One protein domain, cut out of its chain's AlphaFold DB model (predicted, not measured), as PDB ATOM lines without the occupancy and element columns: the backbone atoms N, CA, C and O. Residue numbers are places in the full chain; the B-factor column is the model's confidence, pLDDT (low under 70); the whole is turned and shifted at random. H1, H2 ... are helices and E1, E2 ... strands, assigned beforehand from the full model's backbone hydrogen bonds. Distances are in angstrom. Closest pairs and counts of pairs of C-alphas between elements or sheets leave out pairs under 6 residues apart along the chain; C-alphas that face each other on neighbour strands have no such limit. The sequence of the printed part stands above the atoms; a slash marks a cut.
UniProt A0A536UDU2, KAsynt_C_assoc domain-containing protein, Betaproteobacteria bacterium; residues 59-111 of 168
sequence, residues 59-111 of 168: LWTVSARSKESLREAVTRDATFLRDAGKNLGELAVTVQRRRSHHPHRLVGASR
ATOM      1  N   LEU A  59     -16.267  20.222  47.600       85.75
ATOM      2  CA  LEU A  59     -15.511  19.140  46.973       85.75
ATOM      3  C   LEU A  59     -15.483  17.915  47.888       85.75
ATOM      4  O   LEU A  59     -14.920  17.957  48.981       85.75
ATOM      5  N   TRP A  60     -16.054  16.809  47.425       88.00
ATOM      6  CA  TRP A  60     -15.963  15.521  48.095       88.00
ATOM      7  C   TRP A  60     -14.901  14.653  47.439       88.00
ATOM      8  O   TRP A  60     -15.032  14.263  46.278       88.00
ATOM      9  N   THR A  61     -13.847  14.342  48.182       89.38
ATOM     10  CA  THR A  61     -12.704  13.575  47.685       89.38
ATOM     11  C   THR A  61     -12.748  12.150  48.222       89.38
ATOM     12  O   THR A  61     -12.704  11.954  49.429       89.38
ATOM     13  N   VAL A  62     -12.746  11.143  47.356       90.50
ATOM     14  CA  VAL A  62     -12.635   9.732  47.753       90.50
ATOM     15  C   VAL A  62     -11.334   9.173  47.203       90.50
ATOM     16  O   VAL A  62     -10.972   9.436  46.054       90.50
ATOM     17  N   SER A  63     -10.613   8.393  48.008       88.69
ATOM     18  CA  SER A  63      -9.450   7.657  47.519       88.69
ATOM     19  C   SER A  63      -9.357   6.252  48.098       88.69
ATOM     20  O   SER A  63      -9.736   6.029  49.246       88.69
ATOM     21  N   ALA A  64      -8.843   5.312  47.306       91.19
ATOM     22  CA  ALA A  64      -8.668   3.917  47.695       91.19
ATOM     23  C   ALA A  64      -7.433   3.282  47.033       91.19
ATOM     24  O   ALA A  64      -6.834   3.835  46.105       91.19
ATOM     25  N   ARG A  65      -7.035   2.112  47.543       90.19
ATOM     26  CA  ARG A  65      -5.864   1.360  47.060       90.19
ATOM     27  C   ARG A  65      -6.130   0.554  45.784       90.19
ATOM     28  O   ARG A  65      -5.172   0.218  45.105       90.19
ATOM     29  N   SER A  66      -7.392   0.305  45.439       88.75
ATOM     30  CA  SER A  66      -7.821  -0.388  44.218       88.75
ATOM     31  C   SER A  66      -9.054   0.290  43.607       88.75
ATOM     32  O   SER A  66      -9.678   1.155  44.235       88.75
ATOM     33  N   LYS A  67      -9.417  -0.088  42.376       86.12
ATOM     34  CA  LYS A  67     -10.613   0.437  41.695       86.12
ATOM     35  C   LYS A  67     -11.901  -0.074  42.345       86.12
ATOM     36  O   LYS A  67     -12.884   0.658  42.416       86.12
ATOM     37  N   GLU A  68     -11.887  -1.305  42.833       88.56
ATOM     38  CA  GLU A  68     -13.009  -1.999  43.463       88.56
ATOM     39  C   GLU A  68     -13.334  -1.339  44.805       88.56
ATOM     40  O   GLU A  68     -14.448  -0.854  45.003       88.56
ATOM     41  N   SER A  69     -12.323  -1.165  45.663       90.62
ATOM     42  CA  SER A  69     -12.487  -0.465  46.940       90.62
ATOM     43  C   SER A  69     -12.865   1.007  46.755       90.62
ATOM     44  O   SER A  69     -13.539   1.577  47.612       90.62
ATOM     45  N   LEU A  70     -12.466   1.638  45.641       88.81
ATOM     46  CA  LEU A  70     -12.920   2.991  45.314       88.81
ATOM     47  C   LEU A  70     -14.430   3.012  45.043       88.81
ATOM     48  O   LEU A  70     -15.119   3.886  45.560       88.81
ATOM     49  N   ARG A  71     -14.953   2.054  44.269       87.75
ATOM     50  CA  ARG A  71     -16.395   1.955  43.985       87.75
ATOM     51  C   ARG A  71     -17.197   1.734  45.265       87.75
ATOM     52  O   ARG A  71     -18.168   2.448  45.493       87.75
ATOM     53  N   GLU A  72     -16.759   0.816  46.121       92.06
ATOM     54  CA  GLU A  72     -17.399   0.559  47.417       92.06
ATOM     55  C   GLU A  72     -17.388   1.789  48.327       92.06
ATOM     56  O   GLU A  72     -18.401   2.115  48.948       92.06
ATOM     57  N   ALA A  73     -16.254   2.498  48.392       90.19
ATOM     58  CA  ALA A  73     -16.137   3.718  49.180       90.19
ATOM     59  C   ALA A  73     -17.103   4.800  48.691       90.19
ATOM     60  O   ALA A  73     -17.795   5.400  49.510       90.19
ATOM     61  N   VAL A  74     -17.224   4.995  47.374       89.56
ATOM     62  CA  VAL A  74     -18.174   5.972  46.831       89.56
ATOM     63  C   VAL A  74     -19.622   5.572  47.127       89.56
ATOM     64  O   VAL A  74     -20.410   6.433  47.505       89.56
ATOM     65  N   THR A  75     -19.988   4.291  47.023       88.25
ATOM     66  CA  THR A  75     -21.349   3.827  47.361       88.25
ATOM     67  C   THR A  75     -21.677   4.030  48.842       88.25
ATOM     68  O   THR A  75     -22.787   4.452  49.189       88.25
ATOM     69  N   ARG A  76     -20.709   3.765  49.728       89.25
ATOM     70  CA  ARG A  76     -20.844   3.993  51.172       89.25
ATOM     71  C   ARG A  76     -21.019   5.476  51.481       89.25
ATOM     72  O   ARG A  76     -21.945   5.833  52.206       89.25
ATOM     73  N   ASP A  77     -20.183   6.323  50.889       88.50
ATOM     74  CA  ASP A  77     -20.242   7.773  51.072       88.50
ATOM     75  C   ASP A  77     -21.547   8.351  50.514       88.50
ATOM     76  O   ASP A  77     -22.190   9.158  51.175       88.50
ATOM     77  N   ALA A  78     -21.998   7.895  49.343       84.50
ATOM     78  CA  ALA A  78     -23.277   8.307  48.768       84.50
ATOM     79  C   ALA A  78     -24.467   7.901  49.653       84.50
ATOM     80  O   ALA A  78     -25.435   8.646  49.762       84.50
ATOM     81  N   THR A  79     -24.402   6.740  50.311       86.19
ATOM     82  CA  THR A  79     -25.429   6.322  51.278       86.19
ATOM     83  C   THR A  79     -25.391   7.185  52.529       86.19
ATOM     84  O   THR A  79     -26.408   7.768  52.881       86.19
ATOM     85  N   PHE A  80     -24.211   7.370  53.120       86.38
ATOM     86  CA  PHE A  80     -24.030   8.245  54.275       86.38
ATOM     87  C   PHE A  80     -24.527   9.671  54.007       86.38
ATOM     88  O   PHE A  80     -25.196  10.259  54.846       86.38
ATOM     89  N   LEU A  81     -24.238  10.227  52.829       83.94
ATOM     90  CA  LEU A  81     -24.617  11.592  52.475       83.94
ATOM     91  C   LEU A  81     -26.106  11.780  52.173       83.94
ATOM     92  O   LEU A  81     -26.570  12.917  52.218       83.94
ATOM     93  N   ARG A  82     -26.850  10.708  51.869       80.88
ATOM     94  CA  ARG A  82     -28.320  10.771  51.787       80.88
ATOM     95  C   ARG A  82     -28.939  11.017  53.162       80.88
ATOM     96  O   ARG A  82     -29.887  11.789  53.260       80.88
ATOM     97  N   ASP A  83     -28.352  10.417  54.194       74.81
ATOM     98  CA  ASP A  83     -28.839  10.507  55.574       74.81
ATOM     99  C   ASP A  83     -28.185  11.668  56.347       74.81
ATOM    100  O   ASP A  83     -28.720  12.160  57.344       74.81
ATOM    101  N   ALA A  84     -27.019  12.136  55.892       68.50
ATOM    102  CA  ALA A  84     -26.301  13.238  56.512       68.50
ATOM    103  C   ALA A  84     -27.029  14.571  56.270       68.50
ATOM    104  O   ALA A  84     -27.193  15.027  55.140       68.50
ATOM    105  N   GLY A  85     -27.439  15.224  57.361       65.75
ATOM    106  CA  GLY A  85     -28.110  16.525  57.342       65.75
ATOM    107  C   GLY A  85     -27.242  17.717  56.886       65.75
ATOM    108  O   GLY A  85     -26.288  17.611  56.122       65.75
ATOM    109  N   LYS A  86     -27.582  18.917  57.375       62.84
ATOM    110  CA  LYS A  86     -27.229  20.232  56.789       62.84
ATOM    111  C   LYS A  86     -25.767  20.726  56.934       62.84
ATOM    112  O   LYS A  86     -25.566  21.934  57.007       62.84
ATOM    113  N   ASN A  87     -24.732  19.875  56.961       76.19
ATOM    114  CA  ASN A  87     -23.341  20.359  57.100       76.19
ATOM    115  C   ASN A  87     -22.321  19.713  56.143       76.19
ATOM    116  O   ASN A  87     -21.296  19.171  56.553       76.19
ATOM    117  N   LEU A  88     -22.609  19.781  54.841       78.62
ATOM    118  CA  LEU A  88     -21.745  19.231  53.788       78.62
ATOM    119  C   LEU A  88     -20.346  19.871  53.747       78.62
ATOM    120  O   LEU A  88     -19.387  19.179  53.413       78.62
ATOM    121  N   GLY A  89     -20.210  21.152  54.104       81.00
ATOM    122  CA  GLY A  89     -18.922  21.855  54.102       81.00
ATOM    123  C   GLY A  89     -17.922  21.276  55.103       81.00
ATOM    124  O   GLY A  89     -16.813  20.907  54.723       81.00
ATOM    125  N   GLU A  90     -18.329  21.111  56.364       82.38
ATOM    126  CA  GLU A  90     -17.472  20.525  57.407       82.38
ATOM    127  C   GLU A  90     -17.147  19.050  57.131       82.38
ATOM    128  O   GLU A  90     -16.026  18.580  57.363       82.38
ATOM    129  N   LEU A  91     -18.112  18.306  56.581       85.69
ATOM    130  CA  LEU A  91     -17.884  16.919  56.177       85.69
ATOM    131  C   LEU A  91     -16.862  16.834  55.036       85.69
ATOM    132  O   LEU A  91     -15.946  16.014  55.104       85.69
ATOM    133  N   ALA A  92     -16.952  17.718  54.037       85.38
ATOM    134  CA  ALA A  92     -15.977  17.800  52.952       85.38
ATOM    135  C   ALA A  92     -14.561  18.098  53.478       85.38
ATOM    136  O   ALA A  92     -13.611  17.412  53.097       85.38
ATOM    137  N   VAL A  93     -14.414  19.043  54.415       85.75
ATOM    138  CA  VAL A  93     -13.122  19.325  55.077       85.75
ATOM    139  C   VAL A  93     -12.587  18.100  55.794       85.75
ATOM    140  O   VAL A  93     -11.403  17.777  55.675       85.75
ATOM    141  N   THR A  94     -13.446  17.413  56.543       88.06
ATOM    142  CA  THR A  94     -13.058  16.230  57.309       88.06
ATOM    143  C   THR A  94     -12.515  15.151  56.382       88.06
ATOM    144  O   THR A  94     -11.439  14.609  56.631       88.06
ATOM    145  N   VAL A  95     -13.204  14.873  55.278       88.31
ATOM    146  CA  VAL A  95     -12.761  13.864  54.312       88.31
ATOM    147  C   VAL A  95     -11.456  14.266  53.622       88.31
ATOM    148  O   VAL A  95     -10.595  13.414  53.423       88.31
ATOM    149  N   GLN A  96     -11.260  15.551  53.329       87.44
ATOM    150  CA  GLN A  96     -10.021  16.041  52.719       87.44
ATOM    151  C   GLN A  96      -8.823  16.018  53.683       87.44
ATOM    152  O   GLN A  96      -7.710  15.732  53.254       87.44
ATOM    153  N   ARG A  97      -9.028  16.332  54.972       88.12
ATOM    154  CA  ARG A  97      -7.935  16.541  55.947       88.12
ATOM    155  C   ARG A  97      -7.665  15.363  56.881       88.12
ATOM    156  O   ARG A  97      -6.594  15.302  57.477       88.12
ATOM    157  N   ARG A  98      -8.637  14.468  57.086       89.31
ATOM    158  CA  ARG A  98      -8.562  13.378  58.083       89.31
ATOM    159  C   ARG A  98      -8.487  11.984  57.461       89.31
ATOM    160  O   ARG A  98      -8.553  10.994  58.186       89.31
ATOM    161  N   ARG A  99      -8.374  11.882  56.135       86.88
ATOM    162  CA  ARG A  99      -8.240  10.604  55.426       86.88
ATOM    163  C   ARG A  99      -6.883  10.503  54.751       86.88
ATOM    164  O   ARG A  99      -6.361  11.479  54.223       86.88
ATOM    165  N   SER A 100      -6.345   9.291  54.729       86.81
ATOM    166  CA  SER A 100      -5.164   8.970  53.935       86.81
ATOM    167  C   SER A 100      -5.480   9.059  52.444       86.81
ATOM    168  O   SER A 100      -6.575   8.702  52.006       86.81
ATOM    169  N   HIS A 101      -4.499   9.496  51.658       85.62
ATOM    170  CA  HIS A 101      -4.626   9.584  50.208       85.62
ATOM    171  C   HIS A 101      -4.003   8.373  49.520       85.62
ATOM    172  O   HIS A 101      -2.837   8.044  49.735       85.62
ATOM    173  N   HIS A 102      -4.772   7.737  48.643       88.38
ATOM    174  CA  HIS A 102      -4.356   6.549  47.898       88.38
ATOM    175  C   HIS A 102      -4.293   6.801  46.379       88.38
ATOM    176  O   HIS A 102      -4.724   7.867  45.929       88.38
ATOM    177  N   PRO A 103      -3.721   5.881  45.574       84.81
ATOM    178  CA  PRO A 103      -3.505   6.107  44.140       84.81
ATOM    179  C   PRO A 103      -4.788   6.251  43.313       84.81
ATOM    180  O   PRO A 103      -4.818   7.035  42.367       84.81
ATOM    181  N   HIS A 104      -5.857   5.528  43.658       83.12
ATOM    182  CA  HIS A 104      -7.133   5.643  42.955       83.12
ATOM    183  C   HIS A 104      -7.964   6.731  43.619       83.12
ATOM    184  O   HIS A 104      -8.321   6.598  44.786       83.12
ATOM    185  N   ARG A 105      -8.245   7.817  42.891       87.06
ATOM    186  CA  ARG A 105      -8.913   9.010  43.425       87.06
ATOM    187  C   ARG A 105     -10.103   9.402  42.565       87.06
ATOM    188  O   ARG A 105     -10.048   9.297  41.340       87.06
ATOM    189  N   LEU A 106     -11.151   9.878  43.221       86.62
ATOM    190  CA  LEU A 106     -12.339  10.449  42.605       86.62
ATOM    191  C   LEU A 106     -12.736  11.704  43.381       86.62
ATOM    192  O   LEU A 106     -12.643  11.733  44.607       86.62
ATOM    193  N   VAL A 107     -13.166  12.738  42.664       86.50
ATOM    194  CA  VAL A 107     -13.644  13.985  43.265       86.50
ATOM    195  C   VAL A 107     -15.013  14.307  42.697       86.50
ATOM    196  O   VAL A 107     -15.178  14.346  41.481       86.50
ATOM    197  N   GLY A 108     -15.979  14.546  43.581       83.31
ATOM    198  CA  GLY A 108     -17.283  15.093  43.234       83.31
ATOM    199  C   GLY A 108     -17.405  16.538  43.693       83.31
ATOM    200  O   GLY A 108     -17.000  16.865  44.803       83.31
ATOM    201  N   ALA A 109     -17.970  17.404  42.854       82.06
ATOM    202  CA  ALA A 109     -18.285  18.780  43.218       82.06
ATOM    203  C   ALA A 109     -19.804  18.951  43.291       82.06
ATOM    204  O   ALA A 109     -20.512  18.553  42.367       82.06
ATOM    205  N   SER A 110     -20.300  19.566  44.364       71.44
ATOM    206  CA  SER A 110     -21.717  19.914  44.488       71.44
ATOM    207  C   SER A 110     -21.900  21.301  45.090       71.44
ATOM    208  O   SER A 110     -21.183  21.699  46.006       71.44
ATOM    209  N   ARG A 111     -22.884  22.045  44.576       67.50
ATOM    210  CA  ARG A 111     -23.324  23.324  45.160       67.50
ATOM    211  C   ARG A 111     -24.534  23.171  46.070       67.50
ATOM    212  O   ARG A 111     -24.715  23.969  46.984       67.50
TER     213      ARG A 111
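This is residues 59 to 111 of the 168 residues of the protein "KAsynt_C_assoc domain-containing protein" of Betaproteobacteria bacterium (UniProt A0A536UDU2). What does the model look like? A two-stranded antiparallel ribbon, E1 and E2, has the long helix H1 over one face and the shorter helix H2 beside its E1 edge, with no named helix over the other face. Residues 82 to 87, around the turn from H1 to H2, stick out at one end. What is it made of? The printed part has 53 residues, with two named helices and two named strands in the order E1, H1, H2, E2, and its class is mixed, helices and strands. How is it shaped overall? It is compact, with a radius of gyration of the C-alphas of 10.8 A, and only just elongated, spanning 31 by 21 by 17 A.

How do the strands pair? E1, residues 59 to 64, and E2, residues 104 to 110, are antiparallel neighbours, with 162 degrees between their directions. N 60 and O 108 are 2.8 A apart and N 106 and O 62 are 2.9 A apart, both within hydrogen-bond range. Where does the first helix come near the strands? H1, residues 67 to 83, has its closest C-alphas to E1 at Leu 70 and Ala 64, 5.0 A apart. Its closest C-alphas to E2 are those of Lys 67 and His 104, 6.4 A apart. And the second helix? H2, residues 88 to 97, comes closest to E1 at the C-alphas of Ala 92 and Trp 60, 5.4 A apart. H1 and H2 are only just apart, their closest C-alphas being 8.3 A from each other. Are the helix backbones well formed? In H2 every O i to N i+4 pair is within hydrogen-bond range, and in H1 12 of 13 are.

Where does the first element begin? E1, residues 59 to 64, begins at C-alpha 59, (-15.511, 19.140, 46.973), and is 16.7 A long from first to last C-alpha. Where are the helices? H1, residues 67 to 83, begins at C-alpha 67, (-10.613, 0.437, 41.695), and is 25.0 A long. H2, residues 88 to 97, is 14.2 A long. Where does the last element end? E2, residues 104 to 110, is 20.5 A long and ends at C-alpha 110, (-21.717, 19.914, 44.488).

How large is it? The two C-alphas farthest apart are those of Ser 66 and Lys 86, at 31.0 A. Is it continuous? The printed part has no cut; the links E1 to H1 and H1 to H2 are tight, and the link H2 to E2 is short. Where is confidence low? The mean pLDDT of the printed part is 84.6, and residues 84 to 86 and residue 111 are under 70.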